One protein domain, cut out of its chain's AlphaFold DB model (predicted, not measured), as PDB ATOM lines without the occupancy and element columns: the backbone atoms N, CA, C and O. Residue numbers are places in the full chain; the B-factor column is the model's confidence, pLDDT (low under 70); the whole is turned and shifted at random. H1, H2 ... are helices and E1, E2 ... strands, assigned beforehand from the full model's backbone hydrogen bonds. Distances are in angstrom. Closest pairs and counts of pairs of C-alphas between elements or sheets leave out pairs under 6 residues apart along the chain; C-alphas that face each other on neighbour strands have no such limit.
ATOM      1  N   ASP A 164      -6.158  25.811  34.590       93.06
ATOM      2  CA  ASP A 164      -6.096  27.109  35.268       93.06
ATOM      3  C   ASP A 164      -7.429  27.877  35.177       93.06
ATOM      4  O   ASP A 164      -7.558  28.989  35.693       93.06
ATOM      5  N   LYS A 165      -8.445  27.277  34.543       94.19
ATOM      6  CA  LYS A 165      -9.699  27.949  34.213       94.19
ATOM      7  C   LYS A 165     -10.588  28.141  35.426       94.19
ATOM      8  O   LYS A 165     -10.712  27.277  36.299       94.19
ATOM      9  N   LYS A 166     -11.326  29.241  35.393       95.50
ATOM     10  CA  LYS A 166     -12.318  29.596  36.395       95.50
ATOM     11  C   LYS A 166     -13.683  29.765  35.757       95.50
ATOM     12  O   LYS A 166     -13.810  30.411  34.719       95.50
ATOM     13  N   VAL A 167     -14.703  29.206  36.398       95.94
ATOM     14  CA  VAL A 167     -16.097  29.352  35.966       95.94
ATOM     15  C   VAL A 167     -16.979  29.836  37.103       95.94
ATOM     16  O   VAL A 167     -16.694  29.622  38.284       95.94
ATOM     17  N   TYR A 168     -18.079  30.474  36.730       94.81
ATOM     18  CA  TYR A 168     -19.048  31.047  37.649       94.81
ATOM     19  C   TYR A 168     -20.383  30.337  37.470       94.81
ATOM     20  O   TYR A 168     -20.937  30.306  36.375       94.81
ATOM     21  N   LEU A 169     -20.897  29.769  38.556       92.38
ATOM     22  CA  LEU A 169     -22.207  29.144  38.630       92.38
ATOM     23  C   LEU A 169     -23.206  30.132  39.245       92.38
ATOM     24  O   LEU A 169     -23.079  30.533  40.408       92.38
ATOM     25  N   ASP A 170     -24.214  30.502  38.457       90.19
ATOM     26  CA  ASP A 170     -25.368  31.299  38.884       90.19
ATOM     27  C   ASP A 170     -26.643  30.521  38.516       90.19
ATOM     28  O   ASP A 170     -26.991  30.378  37.340       90.19
ATOM     29  N   LYS A 171     -27.329  29.983  39.530       86.06
ATOM     30  CA  LYS A 171     -28.460  29.052  39.413       86.06
ATOM     31  C   LYS A 171     -28.030  27.806  38.632       86.06
ATOM     32  O   LYS A 171     -27.092  27.134  39.036       86.06
ATOM     33  N   ASN A 172     -28.668  27.541  37.492       84.94
ATOM     34  CA  ASN A 172     -28.341  26.444  36.577       84.94
ATOM     35  C   ASN A 172     -27.678  26.971  35.293       84.94
ATOM     36  O   ASN A 172     -27.959  26.503  34.195       84.94
ATOM     37  N   SER A 173     -26.859  28.018  35.392       89.94
ATOM     38  CA  SER A 173     -26.099  28.549  34.257       89.94
ATOM     39  C   SER A 173     -24.645  28.762  34.638       89.94
ATOM     40  O   SER A 173     -24.344  29.266  35.723       89.94
ATOM     41  N   LEU A 174     -23.764  28.365  33.725       93.19
ATOM     42  CA  LEU A 174     -22.324  28.483  33.869       93.19
ATOM     43  C   LEU A 174     -21.816  29.629  32.996       93.19
ATOM     44  O   LEU A 174     -22.307  29.837  31.885       93.19
ATOM     45  N   TYR A 175     -20.834  30.361  33.500       94.50
ATOM     46  CA  TYR A 175     -20.211  31.479  32.806       94.50
ATOM     47  C   TYR A 175     -18.690  31.363  32.890       94.50
ATOM     48  O   TYR A 175     -18.163  30.859  33.887       94.50
ATOM     49  N   ASP A 176     -17.996  31.838  31.860       94.25
ATOM     50  CA  ASP A 176     -16.538  31.966  31.879       94.25
ATOM     51  C   ASP A 176     -16.066  33.177  32.706       94.25
ATOM     52  O   ASP A 176     -16.856  33.904  33.316       94.25
ATOM     53  N   GLU A 177     -14.753  33.401  32.731       93.00
ATOM     54  CA  GLU A 177     -14.109  34.530  33.414       93.00
ATOM     55  C   GLU A 177     -14.491  35.915  32.879       93.00
ATOM     56  O   GLU A 177     -14.293  36.925  33.558       93.00
ATOM     57  N   HIS A 178     -15.076  35.972  31.685       91.75
ATOM     58  CA  HIS A 178     -15.593  37.188  31.073       91.75
ATOM     59  C   HIS A 178     -17.112  37.314  31.231       91.75
ATOM     60  O   HIS A 178     -17.717  38.203  30.631       91.75
ATOM     61  N   PHE A 179     -17.729  36.455  32.047       89.50
ATOM     62  CA  PHE A 179     -19.172  36.376  32.253       89.50
ATOM     63  C   PHE A 179     -19.966  36.065  30.974       89.50
ATOM     64  O   PHE A 179     -21.166  36.339  30.912       89.50
ATOM     65  N   LYS A 180     -19.337  35.450  29.963       89.50
ATOM     66  CA  LYS A 180     -20.056  34.903  28.809       89.50
ATOM     67  C   LYS A 180     -20.697  33.587  29.224       89.50
ATOM     68  O   LYS A 180     -20.038  32.715  29.793       89.50
ATOM     69  N   LYS A 181     -21.992  33.437  28.937       92.00
ATOM     70  CA  LYS A 181     -22.714  32.196  29.224       92.00
ATOM     71  C   LYS A 181     -22.126  31.038  28.407       92.00
ATOM     72  O   LYS A 181     -21.941  31.152  27.194       92.00
ATOM     73  N   LEU A 182     -21.883  29.925  29.085       93.31
ATOM     74  CA  LEU A 182     -21.461  28.653  28.513       93.31
ATOM     75  C   LEU A 182     -22.693  27.766  28.285       93.31
ATOM     76  O   LEU A 182     -23.635  27.784  29.080       93.31
ATOM     77  N   ASP A 183     -22.715  27.066  27.152       93.06
ATOM     78  CA  ASP A 183     -23.876  26.283  26.697       93.06
ATOM     79  C   ASP A 183     -23.455  25.093  25.810       93.06
ATOM     80  O   ASP A 183     -24.208  24.636  24.947       93.06
ATOM     81  N   LEU A 184     -22.210  24.624  25.949       94.81
ATOM     82  CA  LEU A 184     -21.628  23.554  25.134       94.81
ATOM     83  C   LEU A 184     -22.357  22.212  25.326       94.81
ATOM     84  O   LEU A 184     -22.427  21.415  24.387       94.81
ATOM     85  N   ALA A 185     -22.929  21.956  26.504       94.69
ATOM     86  CA  ALA A 185     -23.626  20.715  26.839       94.69
ATOM     87  C   ALA A 185     -24.873  20.476  25.971       94.69
ATOM     88  O   ALA A 185     -25.236  19.322  25.730       94.69
ATOM     89  N   THR A 186     -25.476  21.536  25.421       93.12
ATOM     90  CA  THR A 186     -26.607  21.438  24.475       93.12
ATOM     91  C   THR A 186     -26.242  20.699  23.177       93.12
ATOM     92  O   THR A 186     -27.102  20.145  22.484       93.12
ATOM     93  N   LEU A 187     -24.948  20.623  22.845       95.25
ATOM     94  CA  LEU A 187     -24.457  19.849  21.704       95.25
ATOM     95  C   LEU A 187     -24.495  18.336  21.965       95.25
ATOM     96  O   LEU A 187     -24.619  17.558  21.011       95.25
ATOM     97  N   LEU A 188     -24.447  17.915  23.234       92.56
ATOM     98  CA  LEU A 188     -24.485  16.511  23.654       92.56
ATOM     99  C   LEU A 188     -25.930  16.000  23.757       92.56
ATOM    100  O   LEU A 188     -26.284  14.997  23.134       92.56
ATOM    101  N   SER A 189     -26.785  16.729  24.478       77.81
ATOM    102  CA  SER A 189     -28.198  16.404  24.724       77.81
ATOM    103  C   SER A 189     -29.089  17.642  24.610       77.81
ATOM    104  O   SER A 189     -28.619  18.761  24.758       77.81
ATOM    105  N   ALA A 190     -30.382  17.444  24.324       61.19
ATOM    106  CA  ALA A 190     -31.330  18.549  24.127       61.19
ATOM    107  C   ALA A 190     -31.561  19.388  25.399       61.19
ATOM    108  O   ALA A 190     -31.841  20.579  25.304       61.19
ATOM    109  N   GLU A 191     -31.415  18.781  26.576       63.56
ATOM    110  CA  GLU A 191     -31.409  19.481  27.858       63.56
ATOM    111  C   GLU A 191     -29.950  19.700  28.274       63.56
ATOM    112  O   GLU A 191     -29.163  18.747  28.333       63.56
ATOM    113  N   GLY A 192     -29.574  20.965  28.479       64.56
ATOM    114  CA  GLY A 192     -28.249  21.346  28.958       64.56
ATOM    115  C   GLY A 192     -28.039  20.831  30.379       64.56
ATOM    116  O   GLY A 192     -28.717  21.263  31.309       64.56
ATOM    117  N   ASP A 193     -27.112  19.892  30.535       88.00
ATOM    118  CA  ASP A 193     -26.736  19.309  31.820       88.00
ATOM    119  C   ASP A 193     -25.572  20.111  32.412       88.00
ATOM    120  O   ASP A 193     -24.490  20.179  31.824       88.00
ATOM    121  N   ILE A 194     -25.791  20.716  33.582       90.06
ATOM    122  CA  ILE A 194     -24.794  21.570  34.238       90.06
ATOM    123  C   ILE A 194     -23.511  20.813  34.597       90.06
ATOM    124  O   ILE A 194     -22.428  21.391  34.533       90.06
ATOM    125  N   ILE A 195     -23.599  19.521  34.930       91.56
ATOM    126  CA  ILE A 195     -22.423  18.696  35.230       91.56
ATOM    127  C   ILE A 195     -21.626  18.487  33.943       91.56
ATOM    128  O   ILE A 195     -20.407  18.647  33.946       91.56
ATOM    129  N   LYS A 196     -22.302  18.202  32.823       94.06
ATOM    130  CA  LYS A 196     -21.637  18.093  31.515       94.06
ATOM    131  C   LYS A 196     -21.036  19.425  31.067       94.06
ATOM    132  O   LYS A 196     -19.930  19.423  30.538       94.06
ATOM    133  N   GLU A 197     -21.708  20.549  31.314       95.00
ATOM    134  CA  GLU A 197     -21.178  21.887  31.015       95.00
ATOM    135  C   GLU A 197     -19.897  22.171  31.812       95.00
ATOM    136  O   GLU A 197     -18.904  22.642  31.253       95.00
ATOM    137  N   ILE A 198     -19.884  21.816  33.103       94.88
ATOM    138  CA  ILE A 198     -18.697  21.912  33.960       94.88
ATOM    139  C   ILE A 198     -17.575  21.022  33.416       94.88
ATOM    140  O   ILE A 198     -16.452  21.498  33.272       94.88
ATOM    141  N   ILE A 199     -17.865  19.768  33.051       95.69
ATOM    142  CA  ILE A 199     -16.858  18.858  32.487       95.69
ATOM    143  C   ILE A 199     -16.271  19.419  31.187       95.69
ATOM    144  O   ILE A 199     -15.053  19.457  31.045       95.69
ATOM    145  N   LEU A 200     -17.108  19.895  30.259       96.06
ATOM    146  CA  LEU A 200     -16.660  20.486  28.990       96.06
ATOM    147  C   LEU A 200     -15.827  21.759  29.192       96.06
ATOM    148  O   LEU A 200     -14.934  22.048  28.395       96.06
ATOM    149  N   SER A 201     -16.106  22.510  30.256       94.94
ATOM    150  CA  SER A 201     -15.342  23.705  30.620       94.94
ATOM    151  C   SER A 201     -13.991  23.368  31.259       94.94
ATOM    152  O   SER A 201     -13.066  24.177  31.173       94.94
ATOM    153  N   ASN A 202     -13.880  22.182  31.869       94.50
ATOM    154  CA  ASN A 202     -12.739  21.692  32.640       94.50
ATOM    155  C   ASN A 202     -12.141  22.759  33.584       94.50
ATOM    156  O   ASN A 202     -11.004  23.185  33.374       94.50
ATOM    157  N   PRO A 203     -12.892  23.277  34.573       95.00
ATOM    158  CA  PRO A 203     -12.404  24.327  35.458       95.00
ATOM    159  C   PRO A 203     -11.520  23.788  36.587       95.00
ATOM    160  O   PRO A 203     -11.803  22.744  37.173       95.00
ATOM    161  N   ALA A 204     -10.524  24.579  36.976       94.50
ATOM    162  CA  ALA A 204      -9.796  24.419  38.232       94.50
ATOM    163  C   ALA A 204     -10.597  24.955  39.432       94.50
ATOM    164  O   ALA A 204     -10.507  24.434  40.546       94.50
ATOM    165  N   GLU A 205     -11.411  25.992  39.208       95.19
ATOM    166  CA  GLU A 205     -12.226  26.637  40.238       95.19
ATOM    167  C   GLU A 205     -13.657  26.894  39.745       95.19
ATOM    168  O   GLU A 205     -13.875  27.452  38.668       95.19
ATOM    169  N   ILE A 206     -14.637  26.526  40.574       94.44
ATOM    170  CA  ILE A 206     -16.062  26.792  40.353       94.44
ATOM    171  C   ILE A 206     -16.529  27.764  41.433       94.44
ATOM    172  O   ILE A 206     -16.676  27.379  42.597       94.44
ATOM    173  N   ILE A 207     -16.788  29.015  41.059       93.50
ATOM    174  CA  ILE A 207     -17.391  29.998  41.959       93.50
ATOM    175  C   ILE A 207     -18.903  29.873  41.924       93.50
ATOM    176  O   ILE A 207     -19.537  30.189  40.924       93.50
ATOM    177  N   VAL A 208     -19.493  29.518  43.058       90.31
ATOM    178  CA  VAL A 208     -20.941  29.530  43.263       90.31
ATOM    179  C   VAL A 208     -21.337  30.859  43.894       90.31
ATOM    180  O   VAL A 208     -20.890  31.193  44.996       90.31
ATOM    181  N   LYS A 209     -22.175  31.624  43.193       84.62
ATOM    182  CA  LYS A 209     -22.650  32.936  43.647       84.62
ATOM    183  C   LYS A 209     -23.575  32.794  44.865       84.62
ATOM    184  O   LYS A 209     -24.549  32.038  44.815       84.62
ATOM    185  N   ARG A 210     -23.324  33.549  45.945       69.00
ATOM    186  CA  ARG A 210     -24.210  33.626  47.126       69.00
ATOM    187  C   ARG A 210     -25.672  33.845  46.735       69.00
ATOM    188  O   ARG A 210     -25.985  34.670  45.881       69.00
ATOM    189  N   ASN A 211     -26.567  33.133  47.422       68.88
ATOM    190  CA  ASN A 211     -28.022  33.146  47.212       68.88
ATOM    191  C   ASN A 211     -28.482  32.661  45.830       68.88
ATOM    192  O   ASN A 211     -29.662  32.787  45.501       68.88
ATOM    193  N   SER A 212     -27.577  32.089  45.036       65.50
ATOM    194  CA  SER A 212     -27.915  31.450  43.782       65.50
ATOM    195  C   SER A 212     -27.926  29.940  43.965       65.50
ATOM    196  O   SER A 212     -26.903  29.268  43.884       65.50
ATOM    197  N   PHE A 213     -29.098  29.418  44.314       56.66
ATOM    198  CA  PHE A 213     -29.297  27.985  44.477       56.66
ATOM    199  C   PHE A 213     -29.371  27.329  43.094       56.66
ATOM    200  O   PHE A 213     -30.340  27.530  42.361       56.66
ATOM    201  N   CYS A 214     -28.359  26.534  42.741       64.62
ATOM    202  CA  CYS A 214     -28.628  25.312  41.987       64.62
ATOM    203  C   CYS A 214     -29.383  24.352  42.926       64.62
ATOM    204  O   CYS A 214     -29.207  24.437  44.146       64.62
ATOM    205  N   GLY A 215     -30.250  23.481  42.407       69.19
ATOM    206  CA  GLY A 215     -30.972  22.533  43.260       69.19
ATOM    207  C   GLY A 215     -30.019  21.636  44.066       69.19
ATOM    208  O   GLY A 215     -28.853  21.442  43.705       69.19
ATOM    209  N   ASP A 216     -30.498  21.101  45.195       73.50
ATOM    210  CA  ASP A 216     -29.678  20.271  46.096       73.50
ATOM    211  C   ASP A 216     -29.111  19.028  45.388       73.50
ATOM    212  O   ASP A 216     -27.992  18.595  45.678       73.50
ATOM    213  N   ALA A 217     -29.859  18.479  44.426       76.31
ATOM    214  CA  ALA A 217     -29.436  17.344  43.612       76.31
ATOM    215  C   ALA A 217     -28.271  17.714  42.681       76.31
ATOM    216  O   ALA A 217     -27.269  16.997  42.633       76.31
ATOM    217  N   GLU A 218     -28.358  18.853  41.994       79.06
ATOM    218  CA  GLU A 218     -27.302  19.358  41.119       79.06
ATOM    219  C   GLU A 218     -26.036  19.679  41.915       79.06
ATOM    220  O   GLU A 218     -24.946  19.255  41.534       79.06
ATOM    221  N   LEU A 219     -26.166  20.349  43.067       80.25
ATOM    222  CA  LEU A 219     -25.016  20.647  43.920       80.25
ATOM    223  C   LEU A 219     -24.353  19.369  44.445       80.25
ATOM    224  O   LEU A 219     -23.126  19.313  44.554       80.25
ATOM    225  N   SER A 220     -25.147  18.349  44.779       84.12
ATOM    226  CA  SER A 220     -24.636  17.041  45.187       84.12
ATOM    227  C   SER A 220     -23.835  16.383  44.061       84.12
ATOM    228  O   SER A 220     -22.718  15.930  44.307       84.12
ATOM    229  N   GLY A 221     -24.354  16.390  42.829       84.19
ATOM    230  CA  GLY A 221     -23.649  15.849  41.663       84.19
ATOM    231  C   GLY A 221     -22.368  16.619  41.321       84.19
ATOM    232  O   GLY A 221     -21.340  16.016  41.022       84.19
ATOM    233  N   ILE A 222     -22.373  17.950  41.454       87.69
ATOM    234  CA  ILE A 222     -21.158  18.764  41.289       87.69
ATOM    235  C   ILE A 222     -20.128  18.400  42.361       87.69
ATOM    236  O   ILE A 222     -18.952  18.220  42.052       87.69
ATOM    237  N   LYS A 223     -20.543  18.269  43.625       88.00
ATOM    238  CA  LYS A 223     -19.628  17.930  44.724       88.00
ATOM    239  C   LYS A 223     -19.019  16.538  44.587       88.00
ATOM    240  O   LYS A 223     -17.885  16.358  45.024       88.00
ATOM    241  N   GLU A 224     -19.742  15.600  43.984       89.00
ATOM    242  CA  GLU A 224     -19.271  14.236  43.745       89.00
ATOM    243  C   GLU A 224     -17.993  14.203  42.893       89.00
ATOM    244  O   GLU A 224     -17.043  13.520  43.265       89.00
ATOM    245  N   TYR A 225     -17.928  14.996  41.816       88.50
ATOM    246  CA  TYR A 225     -16.793  14.986  40.877       88.50
ATOM    247  C   TYR A 225     -15.873  16.218  40.971       88.50
ATOM    248  O   TYR A 225     -14.697  16.141  40.622       88.50
ATOM    249  N   TYR A 226     -16.383  17.354  41.456       89.38
ATOM    250  CA  TYR A 226     -15.694  18.656  41.481       89.38
ATOM    251  C   TYR A 226     -15.690  19.313  42.870       89.38
ATOM    252  O   TYR A 226     -15.368  20.494  42.999       89.38
ATOM    253  N   GLY A 227     -16.017  18.589  43.947       85.50
ATOM    254  CA  GLY A 227     -16.156  19.173  45.288       85.50
ATOM    255  C   GLY A 227     -14.937  19.970  45.775       85.50
ATOM    256  O   GLY A 227     -15.098  20.985  46.449       85.50
ATOM    257  N   LYS A 228     -13.719  19.573  45.378       88.12
ATOM    258  CA  LYS A 228     -12.468  20.281  45.714       88.12
ATOM    259  C   LYS A 228     -12.298  21.613  44.968       88.12
ATOM    260  O   LYS A 228     -11.574  22.483  45.459       88.12
ATOM    261  N   CYS A 229     -12.985  21.797  43.844       89.25
ATOM    262  CA  CYS A 229     -12.944  22.995  42.999       89.25
ATOM    263  C   CYS A 229     -14.003  24.036  43.390       89.25
ATOM    264  O   CYS A 229     -13.890  25.197  43.005       89.25
ATOM    265  N   VAL A 230     -15.023  23.654  44.165       90.44
ATOM    266  CA  VAL A 230     -16.137  24.544  44.520       90.44
ATOM    267  C   VAL A 230     -15.715  25.584  45.562       90.44
ATOM    268  O   VAL A 230     -15.156  25.254  46.613       90.44
ATOM    269  N   ARG A 231     -16.012  26.857  45.289       89.88
ATOM    270  CA  ARG A 231     -15.836  28.003  46.191       89.88
ATOM    271  C   ARG A 231     -17.137  28.795  46.245       89.88
ATOM    272  O   ARG A 231     -17.769  29.018  45.220       89.88
ATOM    273  N   PHE A 232     -17.538  29.233  47.433       85.38
ATOM    274  CA  PHE A 232     -18.737  30.053  47.606       85.38
ATOM    275  C   PHE A 232     -18.324  31.521  47.725       85.38
ATOM    276  O   PHE A 232     -17.582  31.864  48.649       85.38
ATOM    277  N   ALA A 233     -18.778  32.359  46.787       79.00
ATOM    278  CA  ALA A 233     -18.494  33.796  46.760       79.00
ATOM    279  C   ALA A 233     -19.629  34.602  47.368       79.00
ATOM    280  O   ALA A 233     -20.782  34.484  46.894       79.00
TER     281      ALA A 233
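This is residues 164 to 233 of the 233 residues of an uncharacterized protein of Clostridiales bacterium (UniProt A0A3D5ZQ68). A small twisted sheet of four strands has H2 packed along it over E2 and E1; H3 runs side by side with H2 and only grazes the sheet, and the short H1 packs on H2 on the side away from H3, off the sheet. The 70 printed residues hold three named helices and four named strands, in the order E1 E2 H1 H2 E3 H3 E4. The sheet's order is E2, E1, E3, E4, mixed, and the class is mixed, helices and strands. The whole is compact and rounded, with a radius of gyration of the C-alphas of 10.9 A and spans of 29 by 27 by 21 A.

Start with E1, residues 166 to 170, and E2, residues 173 to 175, an antiparallel hairpin; look for N 168 and O 175, 2.9 A apart and within hydrogen-bond range. Residues 174 to 175 of E2 also pair, antiparallel, with residues 181 to 182. Next come H1, residues 184 to 187, and H2, residues 194 to 201; they touch, closest at the C-alphas of Ala 185 and Glu 197, 5.0 A apart. H1 is not on the sheet. H2 is on it, at a height over the sheet of 9.4 A, over E2 and E1; it runs along the strands, at 18 degrees to E1 on the local plane. Then E3, residues 205 to 208, is parallel to E1, with N 169 and O 207 at 2.8 A, within hydrogen-bond range. H3, residues 216 to 226, touches H2 at a shallow tilt of 29 degrees, the same way; their closest C-alphas are those of Ile 195 and Ile 222, 6.2 A apart. H3 only grazes the sheet with residues 219 to 226. E4, residues 230 to 232, is parallel to E3, with N 231 and O 206 at 2.8 A, within hydrogen-bond range. E3, H3 and E4 form a strand-helix-strand unit, two parallel neighbour strands with a helix between, its crossover right-handed. In H2 every O i to N i+4 pair is within hydrogen-bond range, in H3 6 of 7; H1 is too short for one.

Find C-alpha 166 at (-12.318, 29.596, 36.395); from there E1 runs 13.4 A to C-alpha 170. H2 spans 10.3 A. H3 begins at C-alpha 216, (-29.678, 20.271, 46.096), and runs 14.8 A. E4 ends at C-alpha 232, (-18.737, 30.053, 47.606).

The two C-alphas farthest apart are those of Ala 190 and Ala 233, at 30.2 A. The printed part has no cut and no long link. Look at residues 190 to 192 and 210 to 215 for pLDDT under 70; the mean of the printed part is 86.9.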